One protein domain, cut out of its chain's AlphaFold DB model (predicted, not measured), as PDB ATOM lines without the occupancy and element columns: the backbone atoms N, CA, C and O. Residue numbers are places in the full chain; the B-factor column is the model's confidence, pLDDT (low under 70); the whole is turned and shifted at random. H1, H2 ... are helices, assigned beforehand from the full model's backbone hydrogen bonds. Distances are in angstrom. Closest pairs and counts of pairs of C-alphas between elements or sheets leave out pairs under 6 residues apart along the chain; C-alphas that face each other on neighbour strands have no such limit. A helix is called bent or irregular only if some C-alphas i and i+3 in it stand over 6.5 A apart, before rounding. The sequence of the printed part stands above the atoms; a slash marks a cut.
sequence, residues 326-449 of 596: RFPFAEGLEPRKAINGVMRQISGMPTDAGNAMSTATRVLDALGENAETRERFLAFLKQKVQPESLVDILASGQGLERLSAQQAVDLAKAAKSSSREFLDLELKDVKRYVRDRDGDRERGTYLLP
ATOM      1  N   ARG A 326     377.186 273.299 381.622       64.62
ATOM      2  CA  ARG A 326     376.238 272.611 382.517       64.62
ATOM      3  C   ARG A 326     376.511 272.880 383.999       64.62
ATOM      4  O   ARG A 326     375.565 272.892 384.786       64.62
ATOM      5  N   PHE A 327     377.780 273.078 384.358       70.25
ATOM      6  CA  PHE A 327     378.269 273.257 385.726       70.25
ATOM      7  C   PHE A 327     379.292 274.404 385.789       70.25
ATOM      8  O   PHE A 327     380.502 274.151 385.723       70.25
ATOM      9  N   PRO A 328     378.835 275.660 385.937       65.38
ATOM     10  CA  PRO A 328     379.716 276.830 385.941       65.38
ATOM     11  C   PRO A 328     380.772 276.785 387.059       65.38
ATOM     12  O   PRO A 328     381.914 277.188 386.845       65.38
ATOM     13  N   PHE A 329     380.475 276.141 388.197       70.44
ATOM     14  CA  PHE A 329     381.453 275.856 389.261       70.44
ATOM     15  C   PHE A 329     382.697 275.046 388.826       70.44
ATOM     16  O   PHE A 329     383.639 274.887 389.607       70.44
ATOM     17  N   ALA A 330     382.710 274.469 387.619       62.72
ATOM     18  CA  ALA A 330     383.832 273.705 387.071       62.72
ATOM     19  C   ALA A 330     384.835 274.556 386.263       62.72
ATOM     20  O   ALA A 330     385.757 274.002 385.648       62.72
ATOM     21  N   GLU A 331     384.677 275.882 386.239       63.47
ATOM     22  CA  GLU A 331     385.589 276.801 385.556       63.47
ATOM     23  C   GLU A 331     387.032 276.679 386.092       63.47
ATOM     24  O   GLU A 331     387.277 276.591 387.294       63.47
ATOM     25  N   GLY A 332     388.016 276.582 385.188       59.75
ATOM     26  CA  GLY A 332     389.439 276.439 385.543       59.75
ATOM     27  C   GLY A 332     389.853 275.099 386.179       59.75
ATOM     28  O   GLY A 332     391.039 274.884 386.431       59.75
ATOM     29  N   LEU A 333     388.919 274.167 386.406       66.19
ATOM     30  CA  LEU A 333     389.173 272.874 387.046       66.19
ATOM     31  C   LEU A 333     388.856 271.693 386.117       66.19
ATOM     32  O   LEU A 333     388.078 271.788 385.167       66.19
ATOM     33  N   GLU A 334     389.464 270.536 386.390       69.56
ATOM     34  CA  GLU A 334     389.051 269.278 385.758       69.56
ATOM     35  C   GLU A 334     387.674 268.851 386.305       69.56
ATOM     36  O   GLU A 334     387.493 268.874 387.527       69.56
ATOM     37  N   PRO A 335     386.735 268.347 385.477       70.19
ATOM     38  CA  PRO A 335     385.376 267.982 385.902       70.19
ATOM     39  C   PRO A 335     385.307 267.078 387.136       70.19
ATOM     40  O   PRO A 335     384.484 267.269 388.024       70.19
ATOM     41  N   ARG A 336     386.223 266.110 387.258       72.88
ATOM     42  CA  ARG A 336     386.300 265.242 388.444       72.88
ATOM     43  C   ARG A 336     386.755 265.979 389.701       72.88
ATOM     44  O   ARG A 336     386.291 265.652 390.790       72.88
ATOM     45  N   LYS A 337     387.670 266.942 389.569       77.56
ATOM     46  CA  LYS A 337     388.115 267.784 390.687       77.56
ATOM     47  C   LYS A 337     387.001 268.744 391.104       77.56
ATOM     48  O   LYS A 337     386.757 268.859 392.300       77.56
ATOM     49  N   ALA A 338     386.278 269.319 390.143       76.94
ATOM     50  CA  ALA A 338     385.098 270.147 390.386       76.94
ATOM     51  C   ALA A 338     383.989 269.369 391.121       76.94
ATOM     52  O   ALA A 338     383.556 269.789 392.191       76.94
ATOM     53  N   ILE A 339     383.623 268.175 390.632       80.38
ATOM     54  CA  ILE A 339     382.653 267.282 391.294       80.38
ATOM     55  C   ILE A 339     383.108 266.943 392.718       80.38
ATOM     56  O   ILE A 339     382.320 267.027 393.655       80.38
ATOM     57  N   ASN A 340     384.379 266.587 392.920       83.69
ATOM     58  CA  ASN A 340     384.887 266.288 394.259       83.69
ATOM     59  C   ASN A 340     384.859 267.513 395.190       83.69
ATOM     60  O   ASN A 340     384.583 267.354 396.379       83.69
ATOM     61  N   GLY A 341     385.117 268.713 394.663       83.12
ATOM     62  CA  GLY A 341     385.015 269.976 395.396       83.12
ATOM     63  C   GLY A 341     383.587 270.260 395.859       83.12
ATOM     64  O   GLY A 341     383.350 270.406 397.059       83.12
ATOM     65  N   VAL A 342     382.626 270.223 394.936       83.06
ATOM     66  CA  VAL A 342     381.199 270.420 395.243       83.06
ATOM     67  C   VAL A 342     380.673 269.335 396.180       83.06
ATOM     68  O   VAL A 342     380.014 269.632 397.174       83.06
ATOM     69  N   MET A 343     381.045 268.069 395.969       86.94
ATOM     70  CA  MET A 343     380.645 266.984 396.868       86.94
ATOM     71  C   MET A 343     381.219 267.141 398.277       86.94
ATOM     72  O   MET A 343     380.568 266.721 399.235       86.94
ATOM     73  N   ARG A 344     382.399 267.751 398.445       85.06
ATOM     74  CA  ARG A 344     382.953 268.070 399.769       85.06
ATOM     75  C   ARG A 344     382.113 269.135 400.478       85.06
ATOM     76  O   ARG A 344     381.856 268.991 401.672       85.06
ATOM     77  N   GLN A 345     381.636 270.140 399.747       83.56
ATOM     78  CA  GLN A 345     380.729 271.168 400.264       83.56
ATOM     79  C   GLN A 345     379.361 270.579 400.640       83.56
ATOM     80  O   GLN A 345     378.904 270.771 401.763       83.56
ATOM     81  N   ILE A 346     378.757 269.781 399.754       85.56
ATOM     82  CA  ILE A 346     377.472 269.096 399.982       85.56
ATOM     83  C   ILE A 346     377.564 268.117 401.164       85.56
ATOM     84  O   ILE A 346     376.671 268.059 402.011       85.56
ATOM     85  N   SER A 347     378.671 267.376 401.286       83.00
ATOM     86  CA  SER A 347     378.890 266.426 402.390       83.00
ATOM     87  C   SER A 347     378.932 267.108 403.761       83.00
ATOM     88  O   SER A 347     378.475 266.515 404.738       83.00
ATOM     89  N   GLY A 348     379.418 268.350 403.829       82.88
ATOM     90  CA  GLY A 348     379.477 269.149 405.056       82.88
ATOM     91  C   GLY A 348     378.145 269.772 405.488       82.88
ATOM     92  O   GLY A 348     378.071 270.307 406.591       82.88
ATOM     93  N   MET A 349     377.091 269.713 404.664       86.56
ATOM     94  CA  MET A 349     375.815 270.355 404.991       86.56
ATOM     95  C   MET A 349     375.026 269.557 406.047       86.56
ATOM     96  O   MET A 349     374.906 268.324 405.917       86.56
ATOM     97  N   PRO A 350     374.474 270.233 407.073       85.31
ATOM     98  CA  PRO A 350     373.697 269.595 408.128       85.31
ATOM     99  C   PRO A 350     372.289 269.227 407.623       85.31
ATOM    100  O   PRO A 350     371.723 269.904 406.772       85.31
ATOM    101  N   THR A 351     371.735 268.109 408.091       82.31
ATOM    102  CA  THR A 351     370.433 267.569 407.618       82.31
ATOM    103  C   THR A 351     369.421 267.418 408.752       82.31
ATOM    104  O   THR A 351     368.445 266.687 408.630       82.31
ATOM    105  N   ASP A 352     369.670 268.082 409.877       84.44
ATOM    106  CA  ASP A 352     368.760 268.169 411.014       84.44
ATOM    107  C   ASP A 352     367.525 269.015 410.678       84.44
ATOM    108  O   ASP A 352     367.551 269.850 409.774       84.44
ATOM    109  N   ALA A 353     366.441 268.811 411.428       75.12
ATOM    110  CA  ALA A 353     365.136 269.421 411.172       75.12
ATOM    111  C   ALA A 353     365.169 270.951 411.001       75.12
ATOM    112  O   ALA A 353     364.406 271.480 410.197       75.12
ATOM    113  N   GLY A 354     366.061 271.657 411.708       76.19
ATOM    114  CA  GLY A 354     366.194 273.113 411.605       76.19
ATOM    115  C   GLY A 354     366.893 273.594 410.328       76.19
ATOM    116  O   GLY A 354     366.621 274.696 409.862       76.19
ATOM    117  N   ASN A 355     367.762 272.771 409.731       83.12
ATOM    118  CA  ASN A 355     368.585 273.152 408.577       83.12
ATOM    119  C   ASN A 355     368.223 272.413 407.283       83.12
ATOM    120  O   ASN A 355     368.683 272.806 406.212       83.12
ATOM    121  N   ALA A 356     367.406 271.364 407.359       80.62
ATOM    122  CA  ALA A 356     367.134 270.455 406.255       80.62
ATOM    123  C   ALA A 356     366.645 271.169 404.980       80.62
ATOM    124  O   ALA A 356     367.183 270.931 403.900       80.62
ATOM    125  N   MET A 357     365.718 272.123 405.101       80.62
ATOM    126  CA  MET A 357     365.233 272.890 403.945       80.62
ATOM    127  C   MET A 357     366.299 273.801 403.342       80.62
ATOM    128  O   MET A 357     366.436 273.885 402.121       80.62
ATOM    129  N   SER A 358     367.101 274.445 404.192       83.62
ATOM    130  CA  SER A 358     368.225 275.261 403.737       83.62
ATOM    131  C   SER A 358     369.274 274.407 403.021       83.62
ATOM    132  O   SER A 358     369.853 274.848 402.034       83.62
ATOM    133  N   THR A 359     369.482 273.172 403.474       83.62
ATOM    134  CA  THR A 359     370.389 272.208 402.847       83.62
ATOM    135  C   THR A 359     369.853 271.700 401.512       83.62
ATOM    136  O   THR A 359     370.599 271.704 400.541       83.62
ATOM    137  N   ALA A 360     368.574 271.330 401.414       82.94
ATOM    138  CA  ALA A 360     367.968 270.916 400.146       82.94
ATOM    139  C   ALA A 360     368.034 272.035 399.088       82.94
ATOM    140  O   ALA A 360     368.392 271.778 397.942       82.94
ATOM    141  N   THR A 361     367.771 273.278 399.501       83.06
ATOM    142  CA  THR A 361     367.848 274.462 398.630       83.06
ATOM    143  C   THR A 361     369.290 274.746 398.210       83.06
ATOM    144  O   THR A 361     369.566 274.862 397.025       83.06
ATOM    145  N   ARG A 362     370.250 274.729 399.147       84.25
ATOM    146  CA  ARG A 362     371.676 274.936 398.836       84.25
ATOM    147  C   ARG A 362     372.271 273.851 397.940       84.25
ATOM    148  O   ARG A 362     373.161 274.148 397.153       84.25
ATOM    149  N   VAL A 363     371.814 272.604 398.060       84.75
ATOM    150  CA  VAL A 363     372.199 271.521 397.140       84.75
ATOM    151  C   VAL A 363     371.628 271.774 395.746       84.75
ATOM    152  O   VAL A 363     372.346 271.604 394.765       84.75
ATOM    153  N   LEU A 364     370.367 272.209 395.653       83.19
ATOM    154  CA  LEU A 364     369.743 272.564 394.379       83.19
ATOM    155  C   LEU A 364     370.451 273.751 393.713       83.19
ATOM    156  O   LEU A 364     370.729 273.678 392.523       83.19
ATOM    157  N   ASP A 365     370.796 274.790 394.473       82.62
ATOM    158  CA  ASP A 365     371.513 275.965 393.966       82.62
ATOM    159  C   ASP A 365     372.928 275.598 393.502       82.62
ATOM    160  O   ASP A 365     373.342 275.981 392.412       82.62
ATOM    161  N   ALA A 366     373.649 274.776 394.275       79.88
ATOM    162  CA  ALA A 366     374.999 274.324 393.924       79.88
ATOM    163  C   ALA A 366     375.048 273.453 392.655       79.88
ATOM    164  O   ALA A 366     376.092 273.361 392.013       79.88
ATOM    165  N   LEU A 367     373.949 272.778 392.309       75.56
ATOM    166  CA  LEU A 367     373.845 271.918 391.124       75.56
ATOM    167  C   LEU A 367     373.076 272.577 389.966       75.56
ATOM    168  O   LEU A 367     373.113 272.067 388.850       75.56
ATOM    169  N   GLY A 368     372.369 273.678 390.231       62.91
ATOM    170  CA  GLY A 368     371.319 274.239 389.382       62.91
ATOM    171  C   GLY A 368     371.573 275.664 388.897       62.91
ATOM    172  O   GLY A 368     370.613 276.349 388.548       62.91
ATOM    173  N   GLU A 369     372.833 276.110 388.854       69.06
ATOM    174  CA  GLU A 369     373.215 277.398 388.244       69.06
ATOM    175  C   GLU A 369     372.785 277.486 386.763       69.06
ATOM    176  O   GLU A 369     372.493 278.569 386.263       69.06
ATOM    177  N   ASN A 370     372.672 276.340 386.078       71.94
ATOM    178  CA  ASN A 370     372.038 276.206 384.766       71.94
ATOM    179  C   ASN A 370     370.596 275.669 384.916       71.94
ATOM    180  O   ASN A 370     370.372 274.645 385.569       71.94
ATOM    181  N   ALA A 371     369.626 276.331 384.272       70.19
ATOM    182  CA  ALA A 371     368.205 275.967 384.317       70.19
ATOM    183  C   ALA A 371     367.924 274.533 383.817       70.19
ATOM    184  O   ALA A 371     367.165 273.803 384.449       70.19
ATOM    185  N   GLU A 372     368.596 274.090 382.752       66.56
ATOM    186  CA  GLU A 372     368.430 272.750 382.172       66.56
ATOM    187  C   GLU A 372     368.972 271.659 383.116       66.56
ATOM    188  O   GLU A 372     368.389 270.581 383.258       66.56
ATOM    189  N   THR A 373     370.094 271.929 383.791       72.06
ATOM    190  CA  THR A 373     370.687 271.021 384.788       72.06
ATOM    191  C   THR A 373     369.818 270.949 386.045       72.06
ATOM    192  O   THR A 373     369.611 269.868 386.601       72.06
ATOM    193  N   ARG A 374     369.253 272.089 386.467       78.38
ATOM    194  CA  ARG A 374     368.331 272.183 387.603       78.38
ATOM    195  C   ARG A 374     367.072 271.346 387.375       78.38
ATOM    196  O   ARG A 374     366.696 270.570 388.250       78.38
ATOM    197  N   GLU A 375     366.447 271.464 386.206       76.69
ATOM    198  CA  GLU A 375     365.256 270.683 385.846       76.69
ATOM    199  C   GLU A 375     365.543 269.180 385.805       76.69
ATOM    200  O   GLU A 375     364.773 268.384 386.348       76.69
ATOM    201  N   ARG A 376     366.693 268.777 385.251       76.94
ATOM    202  CA  ARG A 376     367.119 267.371 385.221       76.94
ATOM    203  C   ARG A 376     367.417 266.811 386.605       76.94
ATOM    204  O   ARG A 376     367.065 265.665 386.882       76.94
ATOM    205  N   PHE A 377     368.019 267.603 387.491       83.31
ATOM    206  CA  PHE A 377     368.239 267.188 388.875       83.31
ATOM    207  C   PHE A 377     366.916 267.037 389.636       83.31
ATOM    208  O   PHE A 377     366.731 266.057 390.355       83.31
ATOM    209  N   LEU A 378     365.954 267.942 389.434       80.94
ATOM    210  CA  LEU A 378     364.613 267.824 390.016       80.94
ATOM    211  C   LEU A 378     363.869 266.590 389.483       80.94
ATOM    212  O   LEU A 378     363.299 265.838 390.272       80.94
ATOM    213  N   ALA A 379     363.926 266.323 388.175       80.12
ATOM    214  CA  ALA A 379     363.371 265.105 387.581       80.12
ATOM    215  C   ALA A 379     364.033 263.837 388.149       80.12
ATOM    216  O   ALA A 379     363.350 262.858 388.449       80.12
ATOM    217  N   PHE A 380     365.349 263.871 388.374       83.12
ATOM    218  CA  PHE A 380     366.082 262.784 389.020       83.12
ATOM    219  C   PHE A 380     365.646 262.570 390.477       83.12
ATOM    220  O   PHE A 380     365.474 261.433 390.915       83.12
ATOM    221  N   LEU A 381     365.406 263.648 391.231       83.31
ATOM    222  CA  LEU A 381     364.914 263.563 392.608       83.31
ATOM    223  C   LEU A 381     363.486 263.020 392.691       83.31
ATOM    224  O   LEU A 381     363.202 262.255 393.610       83.31
ATOM    225  N   LYS A 382     362.611 263.337 391.729       82.38
ATOM    226  CA  LYS A 382     361.250 262.770 391.660       82.38
ATOM    227  C   LYS A 382     361.252 261.244 391.557       82.38
ATOM    228  O   LYS A 382     360.416 260.590 392.166       82.38
ATOM    229  N   GLN A 383     362.250 260.658 390.893       80.88
ATOM    230  CA  GLN A 383     362.405 259.198 390.830       80.88
ATOM    231  C   GLN A 383     362.826 258.565 392.169       80.88
ATOM    232  O   GLN A 383     362.692 257.354 392.348       80.88
ATOM    233  N   LYS A 384     363.379 259.353 393.100       80.12
ATOM    234  CA  LYS A 384     364.015 258.872 394.342       80.12
ATOM    235  C   LYS A 384     363.245 259.275 395.606       80.12
ATOM    236  O   LYS A 384     363.429 258.645 396.645       80.12
ATOM    237  N   VAL A 385     362.403 260.307 395.534       82.19
ATOM    238  CA  VAL A 385     361.637 260.861 396.658       82.19
ATOM    239  C   VAL A 385     360.147 260.695 396.399       82.19
ATOM    240  O   VAL A 385     359.629 261.175 395.398       82.19
ATOM    241  N   GLN A 386     359.448 260.064 397.343       75.06
ATOM    242  CA  GLN A 386     357.992 259.960 397.331       75.06
ATOM    243  C   GLN A 386     357.397 260.680 398.553       75.06
ATOM    244  O   GLN A 386     357.912 260.502 399.659       75.06
ATOM    245  N   PRO A 387     356.303 261.448 398.398       79.56
ATOM    246  CA  PRO A 387     355.630 261.784 397.139       79.56
ATOM    247  C   PRO A 387     356.399 262.832 396.310       79.56
ATOM    248  O   PRO A 387     357.064 263.706 396.869       79.56
ATOM    249  N   GLU A 388     356.254 262.787 394.980       78.62
ATOM    250  CA  GLU A 388     356.901 263.730 394.042       78.62
ATOM    251  C   GLU A 388     356.563 265.201 394.340       78.62
ATOM    252  O   GLU A 388     357.379 266.091 394.105       78.62
ATOM    253  N   SER A 389     355.403 265.447 394.957       76.81
ATOM    254  CA  SER A 389     354.954 266.774 395.387       76.81
ATOM    255  C   SER A 389     355.924 267.465 396.353       76.81
ATOM    256  O   SER A 389     355.936 268.689 396.433       76.81
ATOM    257  N   LEU A 390     356.752 266.711 397.091       78.69
ATOM    258  CA  LEU A 390     357.807 267.285 397.938       78.69
ATOM    259  C   LEU A 390     358.896 267.964 397.097       78.69
ATOM    260  O   LEU A 390     359.430 269.002 397.488       78.69
ATOM    261  N   VAL A 391     359.200 267.397 395.929       81.12
ATOM    262  CA  VAL A 391     360.169 267.947 394.977       81.12
ATOM    263  C   VAL A 391     359.568 269.140 394.230       81.12
ATOM    264  O   VAL A 391     360.280 270.104 393.967       81.12
ATOM    265  N   ASP A 392     358.258 269.143 393.968       80.62
ATOM    266  CA  ASP A 392     357.557 270.294 393.372       80.62
ATOM    267  C   ASP A 392     357.522 271.518 394.304       80.62
ATOM    268  O   ASP A 392     357.680 272.659 393.860       80.62
ATOM    269  N   ILE A 393     357.381 271.295 395.615       78.94
ATOM    270  CA  ILE A 393     357.485 272.354 396.633       78.94
ATOM    271  C   ILE A 393     358.911 272.932 396.662       78.94
ATOM    272  O   ILE A 393     359.085 274.148 396.739       78.94
ATOM    273  N   LEU A 394     359.938 272.082 396.535       80.75
ATOM    274  CA  LEU A 394     361.335 272.524 396.434       80.75
ATOM    275  C   LEU A 394     361.609 273.299 395.136       80.75
ATOM    276  O   LEU A 394     362.318 274.301 395.155       80.75
ATOM    277  N   ALA A 395     361.042 272.850 394.014       79.69
ATOM    278  CA  ALA A 395     361.205 273.480 392.709       79.69
ATOM    279  C   ALA A 395     360.558 274.873 392.652       79.69
ATOM    280  O   ALA A 395     361.169 275.815 392.150       79.69
ATOM    281  N   SER A 396     359.339 274.995 393.188       78.88
ATOM    282  CA  SER A 396     358.564 276.241 393.191       78.88
ATOM    283  C   SER A 396     359.003 277.233 394.271       78.88
ATOM    284  O   SER A 396     358.726 278.425 394.151       78.88
ATOM    285  N   GLY A 397     359.640 276.757 395.347       71.81
ATOM    286  CA  GLY A 397     359.937 277.566 396.532       71.81
ATOM    287  C   GLY A 397     358.684 278.050 397.277       71.81
ATOM    288  O   GLY A 397     358.793 278.818 398.231       71.81
ATOM    289  N   GLN A 398     357.489 277.613 396.865       68.94
ATOM    290  CA  GLN A 398     356.204 278.008 397.433       68.94
ATOM    291  C   GLN A 398     355.639 276.873 398.289       68.94
ATOM    292  O   GLN A 398     355.654 275.711 397.902       68.94
ATOM    293  N   GLY A 399     355.111 277.203 399.471       62.69
ATOM    294  CA  GLY A 399     354.559 276.195 400.385       62.69
ATOM    295  C   GLY A 399     355.610 275.436 401.202       62.69
ATOM    296  O   GLY A 399     355.272 274.422 401.810       62.69
ATOM    297  N   LEU A 400     356.846 275.949 401.278       64.62
ATOM    298  CA  LEU A 400     357.918 275.416 402.134       64.62
ATOM    299  C   LEU A 400     357.493 275.328 403.614       64.62
ATOM    300  O   LEU A 400     357.907 274.420 404.325       64.62
ATOM    301  N   GLU A 401     356.603 276.223 404.053       66.81
ATOM    302  CA  GLU A 401     356.030 276.275 405.407       66.81
ATOM    303  C   GLU A 401     355.069 275.115 405.725       66.81
ATOM    304  O   GLU A 401     354.729 274.891 406.885       66.81
ATOM    305  N   ARG A 402     354.606 274.375 404.706       67.94
ATOM    306  CA  ARG A 402     353.649 273.263 404.856       67.94
ATOM    307  C   ARG A 402     354.326 271.897 404.980       67.94
ATOM    308  O   ARG A 402     353.639 270.897 405.180       67.94
ATOM    309  N   LEU A 403     355.651 271.840 404.843       75.06
ATOM    310  CA  LEU A 403     356.432 270.615 404.986       75.06
ATOM    311  C   LEU A 403     356.610 270.278 406.466       75.06
ATOM    312  O   LEU A 403     357.025 271.115 407.264       75.06
ATOM    313  N   SER A 404     356.348 269.027 406.840       83.12
ATOM    314  CA  SER A 404     356.715 268.560 408.177       83.12
ATOM    315  C   SER A 404     358.240 268.499 408.329       83.12
ATOM    316  O   SER A 404     358.972 268.266 407.364       83.12
ATOM    317  N   ALA A 405     358.722 268.635 409.568       79.94
ATOM    318  CA  ALA A 405     360.146 268.528 409.893       79.94
ATOM    319  C   ALA A 405     360.773 267.225 409.362       79.94
ATOM    320  O   ALA A 405     361.907 267.221 408.892       79.94
ATOM    321  N   GLN A 406     360.009 266.131 409.383       82.19
ATOM    322  CA  GLN A 406     360.442 264.833 408.877       82.19
ATOM    323  C   GLN A 406     360.571 264.822 407.345       82.19
ATOM    324  O   GLN A 406     361.598 264.401 406.822       82.19
ATOM    325  N   GLN A 407     359.587 265.371 406.625       82.75
ATOM    326  CA  GLN A 407     359.630 265.479 405.160       82.75
ATOM    327  C   GLN A 407     360.787 266.362 404.679       82.75
ATOM    328  O   GLN A 407     361.438 266.038 403.689       82.75
ATOM    329  N   ALA A 408     361.077 267.448 405.401       80.75
ATOM    330  CA  ALA A 408     362.224 268.306 405.122       80.75
ATOM    331  C   ALA A 408     363.554 267.547 405.270       80.75
ATOM    332  O   ALA A 408     364.418 267.629 404.395       80.75
ATOM    333  N   VAL A 409     363.710 266.780 406.357       84.62
ATOM    334  CA  VAL A 409     364.900 265.950 406.621       84.62
ATOM    335  C   VAL A 409     365.082 264.883 405.545       84.62
ATOM    336  O   VAL A 409     366.200 264.687 405.060       84.62
ATOM    337  N   ASP A 410     364.004 264.214 405.144       83.44
ATOM    338  CA  ASP A 410     364.053 263.152 404.139       83.44
ATOM    339  C   ASP A 410     364.399 263.708 402.750       83.44
ATOM    340  O   ASP A 410     365.257 263.153 402.059       83.44
ATOM    341  N   LEU A 411     363.850 264.872 402.390       83.00
ATOM    342  CA  LEU A 411     364.197 265.587 401.162       83.00
ATOM    343  C   LEU A 411     365.667 266.040 401.152       83.00
ATOM    344  O   LEU A 411     366.366 265.856 400.155       83.00
ATOM    345  N   ALA A 412     366.171 266.579 402.266       83.94
ATOM    346  CA  ALA A 412     367.565 267.007 402.392       83.94
ATOM    347  C   ALA A 412     368.548 265.833 402.285       83.94
ATOM    348  O   ALA A 412     369.588 265.938 401.628       83.94
ATOM    349  N   LYS A 413     368.216 264.693 402.905       85.88
ATOM    350  CA  LYS A 413     369.001 263.458 402.795       85.88
ATOM    351  C   LYS A 413     369.002 262.924 401.369       85.88
ATOM    352  O   LYS A 413     370.072 262.575 400.874       85.88
ATOM    353  N   ALA A 414     367.845 262.902 400.711       84.88
ATOM    354  CA  ALA A 414     367.718 262.438 399.336       84.88
ATOM    355  C   ALA A 414     368.468 263.337 398.345       84.88
ATOM    356  O   ALA A 414     369.193 262.824 397.494       84.88
ATOM    357  N   ALA A 415     368.382 264.663 398.492       85.06
ATOM    358  CA  ALA A 415     369.152 265.609 397.685       85.06
ATOM    359  C   ALA A 415     370.663 265.365 397.834       85.06
ATOM    360  O   ALA A 415     371.385 265.237 396.843       85.06
ATOM    361  N   LYS A 416     371.135 265.201 399.075       87.12
ATOM    362  CA  LYS A 416     372.547 264.966 399.400       87.12
ATOM    363  C   LYS A 416     373.077 263.632 398.862       87.12
ATOM    364  O   LYS A 416     374.167 263.600 398.290       87.12
ATOM    365  N   SER A 417     372.337 262.536 399.033       85.62
ATOM    366  CA  SER A 417     372.763 261.207 398.572       85.62
ATOM    367  C   SER A 417     372.704 261.068 397.046       85.62
ATOM    368  O   SER A 417     373.587 260.443 396.459       85.62
ATOM    369  N   SER A 418     371.724 261.710 396.404       86.19
ATOM    370  CA  SER A 418     371.492 261.635 394.953       86.19
ATOM    371  C   SER A 418     372.430 262.534 394.139       86.19
ATOM    372  O   SER A 418     372.664 262.268 392.964       86.19
ATOM    373  N   SER A 419     373.018 263.565 394.760       85.25
ATOM    374  CA  SER A 419     373.915 264.533 394.104       85.25
ATOM    375  C   SER A 419     375.093 263.870 393.377       85.25
ATOM    376  O   SER A 419     375.416 264.225 392.247       85.25
ATOM    377  N   ARG A 420     375.735 262.876 394.008       86.00
ATOM    378  CA  ARG A 420     376.900 262.198 393.417       86.00
ATOM    379  C   ARG A 420     376.515 261.332 392.223       86.00
ATOM    380  O   ARG A 420     377.196 261.358 391.206       86.00
ATOM    381  N   GLU A 421     375.430 260.576 392.372       84.88
ATOM    382  CA  GLU A 421     374.904 259.697 391.326       84.88
ATOM    383  C   GLU A 421     374.507 260.516 390.093       84.88
ATOM    384  O   GLU A 421     374.912 260.181 388.982       84.88
ATOM    385  N   PHE A 422     373.817 261.639 390.302       84.94
ATOM    386  CA  PHE A 422     373.444 262.578 389.248       84.94
ATOM    387  C   PHE A 422     374.665 263.149 388.509       84.94
ATOM    388  O   PHE A 422     374.744 263.043 387.288       84.94
ATOM    389  N   LEU A 423     375.656 263.682 389.234       83.31
ATOM    390  CA  LEU A 423     376.868 264.254 388.630       83.31
ATOM    391  C   LEU A 423     377.694 263.218 387.853       83.31
ATOM    392  O   LEU A 423     378.265 263.532 386.808       83.31
ATOM    393  N   ASP A 424     377.754 261.973 388.332       81.38
ATOM    394  CA  ASP A 424     378.434 260.886 387.625       81.38
ATOM    395  C   ASP A 424     377.675 260.449 386.360       81.38
ATOM    396  O   ASP A 424     378.313 260.048 385.378       81.38
ATOM    397  N   LEU A 425     376.339 260.506 386.364       81.00
ATOM    398  CA  LEU A 425     375.501 260.237 385.191       81.00
ATOM    399  C   LEU A 425     375.623 261.353 384.149       81.00
ATOM    400  O   LEU A 425     375.881 261.045 382.988       81.00
ATOM    401  N   GLU A 426     375.578 262.618 384.560       78.44
ATOM    402  CA  GLU A 426     375.814 263.778 383.689       78.44
ATOM    403  C   GLU A 426     377.225 263.761 383.090       78.44
ATOM    404  O   GLU A 426     377.407 263.944 381.888       78.44
ATOM    405  N   LEU A 427     378.252 263.429 383.879       76.94
ATOM    406  CA  LEU A 427     379.613 263.288 383.355       76.94
ATOM    407  C   LEU A 427     379.723 262.144 382.334       76.94
ATOM    408  O   LEU A 427     380.512 262.232 381.391       76.94
ATOM    409  N   LYS A 428     378.987 261.042 382.525       72.88
ATOM    410  CA  LYS A 428     378.929 259.941 381.548       72.88
ATOM    411  C   LYS A 428     378.173 260.352 380.289       72.88
ATOM    412  O   LYS A 428     378.604 259.955 379.212       72.88
ATOM    413  N   ASP A 429     377.102 261.123 380.430       68.69
ATOM    414  CA  ASP A 429     376.295 261.657 379.335       68.69
ATOM    415  C   ASP A 429     377.126 262.608 378.463       68.69
ATOM    416  O   ASP A 429     377.312 262.336 377.280       68.69
ATOM    417  N   VAL A 430     377.787 263.604 379.068       66.56
ATOM    418  CA  VAL A 430     378.729 264.511 378.380       66.56
ATOM    419  C   VAL A 430     379.854 263.726 377.704       66.56
ATOM    420  O   VAL A 430     380.170 263.949 376.543       66.56
ATOM    421  N   LYS A 431     380.453 262.744 378.390       61.84
ATOM    422  CA  LYS A 431     381.511 261.919 377.784       61.84
ATOM    423  C   LYS A 431     381.021 261.087 376.606       61.84
ATOM    424  O   LYS A 431     381.812 260.835 375.705       61.84
ATOM    425  N   ARG A 432     379.775 260.616 376.626       59.47
ATOM    426  CA  ARG A 432     379.177 259.868 375.514       59.47
ATOM    427  C   ARG A 432     378.840 260.792 374.350       59.47
ATOM    428  O   ARG A 432     379.155 260.439 373.224       59.47
ATOM    429  N   TYR A 433     378.294 261.969 374.633       52.19
ATOM    430  CA  TYR A 433     377.996 263.003 373.646       52.19
ATOM    431  C   TYR A 433     379.270 263.479 372.923       52.19
ATOM    432  O   TYR A 433     379.352 263.430 371.699       52.19
ATOM    433  N   VAL A 434     380.330 263.789 373.680       51.41
ATOM    434  CA  VAL A 434     381.647 264.179 373.143       51.41
ATOM    435  C   VAL A 434     382.328 263.038 372.377       51.41
ATOM    436  O   VAL A 434     382.995 263.284 371.374       51.41
ATOM    437  N   ARG A 435     382.191 261.785 372.836       48.69
ATOM    438  CA  ARG A 435     382.802 260.615 372.181       48.69
ATOM    439  C   ARG A 435     382.141 260.287 370.844       48.69
ATOM    440  O   ARG A 435     382.849 259.895 369.925       48.69
ATOM    441  N   ASP A 436     380.822 260.419 370.764       46.72
ATOM    442  CA  ASP A 436     380.049 259.939 369.621       46.72
ATOM    443  C   ASP A 436     379.766 261.057 368.588       46.72
ATOM    444  O   ASP A 436     379.244 260.755 367.525       46.72
ATOM    445  N   ARG A 437     380.126 262.328 368.871       46.88
ATOM    446  CA  ARG A 437     379.954 263.516 367.988       46.88
ATOM    447  C   ARG A 437     378.545 263.657 367.373       46.88
ATOM    448  O   ARG A 437     378.383 264.315 366.349       46.88
ATOM    449  N   ASP A 438     377.531 263.072 368.008       42.34
ATOM    450  CA  ASP A 438     376.143 263.073 367.546       42.34
ATOM    451  C   ASP A 438     375.381 264.238 368.198       42.34
ATOM    452  O   ASP A 438     375.058 264.184 369.384       42.34
ATOM    453  N   GLY A 439     375.052 265.273 367.418       43.19
ATOM    454  CA  GLY A 439     374.187 266.385 367.843       43.19
ATOM    455  C   GLY A 439     372.697 266.028 367.987       43.19
ATOM    456  O   GLY A 439     371.917 266.858 368.440       43.19
ATOM    457  N   ASP A 440     372.310 264.797 367.634       38.78
ATOM    458  CA  ASP A 440     370.910 264.354 367.528       38.78
ATOM    459  C   ASP A 440     370.413 263.526 368.732       38.78
ATOM    460  O   ASP A 440     369.286 263.026 368.719       38.78
ATOM    461  N   ARG A 441     371.226 263.320 369.780       54.25
ATOM    462  CA  ARG A 441     370.785 262.541 370.952       54.25
ATOM    463  C   ARG A 441     370.119 263.410 372.008       54.25
ATOM    464  O   ARG A 441     370.702 264.377 372.495       54.25
ATOM    465  N   GLU A 442     368.932 262.980 372.430       52.28
ATOM    466  CA  GLU A 442     368.230 263.547 373.580       52.28
ATOM    467  C   GLU A 442     369.089 263.406 374.847       52.28
ATOM    468  O   GLU A 442     369.487 262.307 375.244       52.28
ATOM    469  N   ARG A 443     369.404 264.544 375.471       60.62
ATOM    470  CA  ARG A 443     370.162 264.618 376.726       60.62
ATOM    471  C   ARG A 443     369.347 264.012 377.866       60.62
ATOM    472  O   ARG A 443     368.125 264.120 377.893       60.62
ATOM    473  N   GLY A 444     370.019 263.407 378.845       59.06
ATOM    474  CA  GLY A 444     369.326 262.886 380.026       59.06
ATOM    475  C   GLY A 444     368.583 261.567 379.796       59.06
ATOM    476  O   GLY A 444     367.614 261.287 380.493       59.06
ATOM    477  N   THR A 445     369.044 260.715 378.873       63.09
ATOM    478  CA  THR A 445     368.456 259.379 378.618       63.09
ATOM    479  C   THR A 445     368.273 258.521 379.874       63.09
ATOM    480  O   THR A 445     367.352 257.714 379.927       63.09
ATOM    481  N   TYR A 446     369.091 258.708 380.915       67.06
ATOM    482  CA  TYR A 446     368.945 258.035 382.215       67.06
ATOM    483  C   TYR A 446     367.691 258.456 383.006       67.06
ATOM    484  O   TYR A 446     367.342 257.795 383.980       67.06
ATOM    485  N   LEU A 447     367.009 259.531 382.601       68.50
ATOM    486  CA  LEU A 447     365.741 259.982 383.176       68.50
ATOM    487  C   LEU A 447     364.526 259.272 382.558       68.50
ATOM    488  O   LEU A 447     363.438 259.334 383.126       68.50
ATOM    489  N   LEU A 448     364.688 258.581 381.425       68.25
ATOM    490  CA  LEU A 448     363.597 257.856 380.768       68.25
ATOM    491  C   LEU A 448     363.230 256.568 381.533       68.25
ATOM    492  O   LEU A 448     364.070 256.015 382.241       68.25
ATOM    493  N   PRO A 449     362.010 256.020 381.381       69.88
ATOM    494  CA  PRO A 449     361.675 254.678 381.868       69.88
ATOM    495  C   PRO A 449     362.554 253.600 381.217       69.88
ATOM    496  O   PRO A 449     362.861 253.715 380.035       69.88
TER     497      PRO A 449
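Overview. This is residues 326 to 449 of the 596 residues of an uncharacterized protein of Lysobacter sp. Root96 (UniProt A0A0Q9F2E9). One long bent helix, H5, runs along the longest axis of the model, with H2 packed along its first arm and H1 beside the beginning of its second arm. The short helical hairpin of H3 and H4 packs across H2 and H5a on the side away from H1, and the end of H5 sticks out with residues 434 to 440, after which the unnamed tail folds back. The printed part has 124 residues with five named helices, in the order H1, H2, H3, H4, H5, and no named strand; the class is all helix. The whole is compact, with a radius of gyration of the C-alphas of 14.9 A, and it spans 47 by 31 by 19 A.

Along the chain. Begin with the longest helix, H5, residues 405 to 436, and find its C-alpha 405 at (360.146, 268.528, 409.893). By its hydrogen bonds it was assigned as one helix, but it is bent: C-alphas 417 and 420 are 6.7 A apart, against about 5 A in a regular helix. Its arm H5a holds residues 405 to 417 and is 18.5 A long from first to last C-alpha; its arm H5b holds residues 420 to 436, is 24.1 A long and ends at C-alpha 436, at (380.049, 259.939, 369.621). Now go back to H1, residues 335 to 347, which begins at C-alpha 335 at (385.376, 267.982, 385.902) and is 17.8 A long. H2, residues 356 to 367, and H3, residues 371 to 382, each measure 16.6 A. H4, residues 389 to 396, is the shortest at 10.4 A.

Arrangement. Taken whole, H5 is the hub, touching 4 other helices. Its arms H5a and H5b stand at a steep tilt of 36 degrees, only just beyond shallow. Look first at Ala 360 and Ala 412, the closest C-alphas of H2 and H5a at 4.5 A: these two touch with 17 pairs of C-alphas within 8 A, at a shallow tilt of 28 degrees, the same way. H1 touches H5b, which meets it with residues 420 to 427 alone; their closest C-alphas, of Met 343 and Arg 420, are 7.0 A apart, at a shallow tilt of 14 degrees, opposite ways. H1 and H2 are close but not clearly touching, the closest C-alphas, of Ile 346 and Val 363, being 6.5 A apart. Residues 364 to 367 of H2 touch residues 373 to 377 of H3, with the C-alphas of Leu 367 and Arg 374 closest at 6.5 A and a steep tilt of 45 degrees, opposite ways. H3 and H4 form a helical hairpin at a shallow tilt of 14 degrees, with the C-alphas of Lys 382 and Val 391 closest at 6.2 A. H4 and H5a only just touch, with 3 pairs of C-alphas within 8 A, the closest being Leu 390 and Leu 411 at 7.4 A; they stand about perpendicular, at 75 degrees. H1 is apart from H3 and from H4. In H1, H2, H3, H4, H5a and H5b every O i to N i+4 pair is within hydrogen-bond range.

Size, cuts and confidence. The two C-alphas farthest apart are those of Gly 354 and Arg 437, at 46.7 A. The printed part has no cut. The link from H2 to H3 is tight, and the links from H1 to H2, H3 to H4 and H4 to H5 are short. Residues 434 to 440, of which 434 to 436 belong to H5, stand free. Residues 437 to 449 hold no named element. In the B-factor column you will find a mean pLDDT of 74.8 for the printed part; 36 residues are under 70, among them residues 330 to 334, 398 to 402 and 429 to 449.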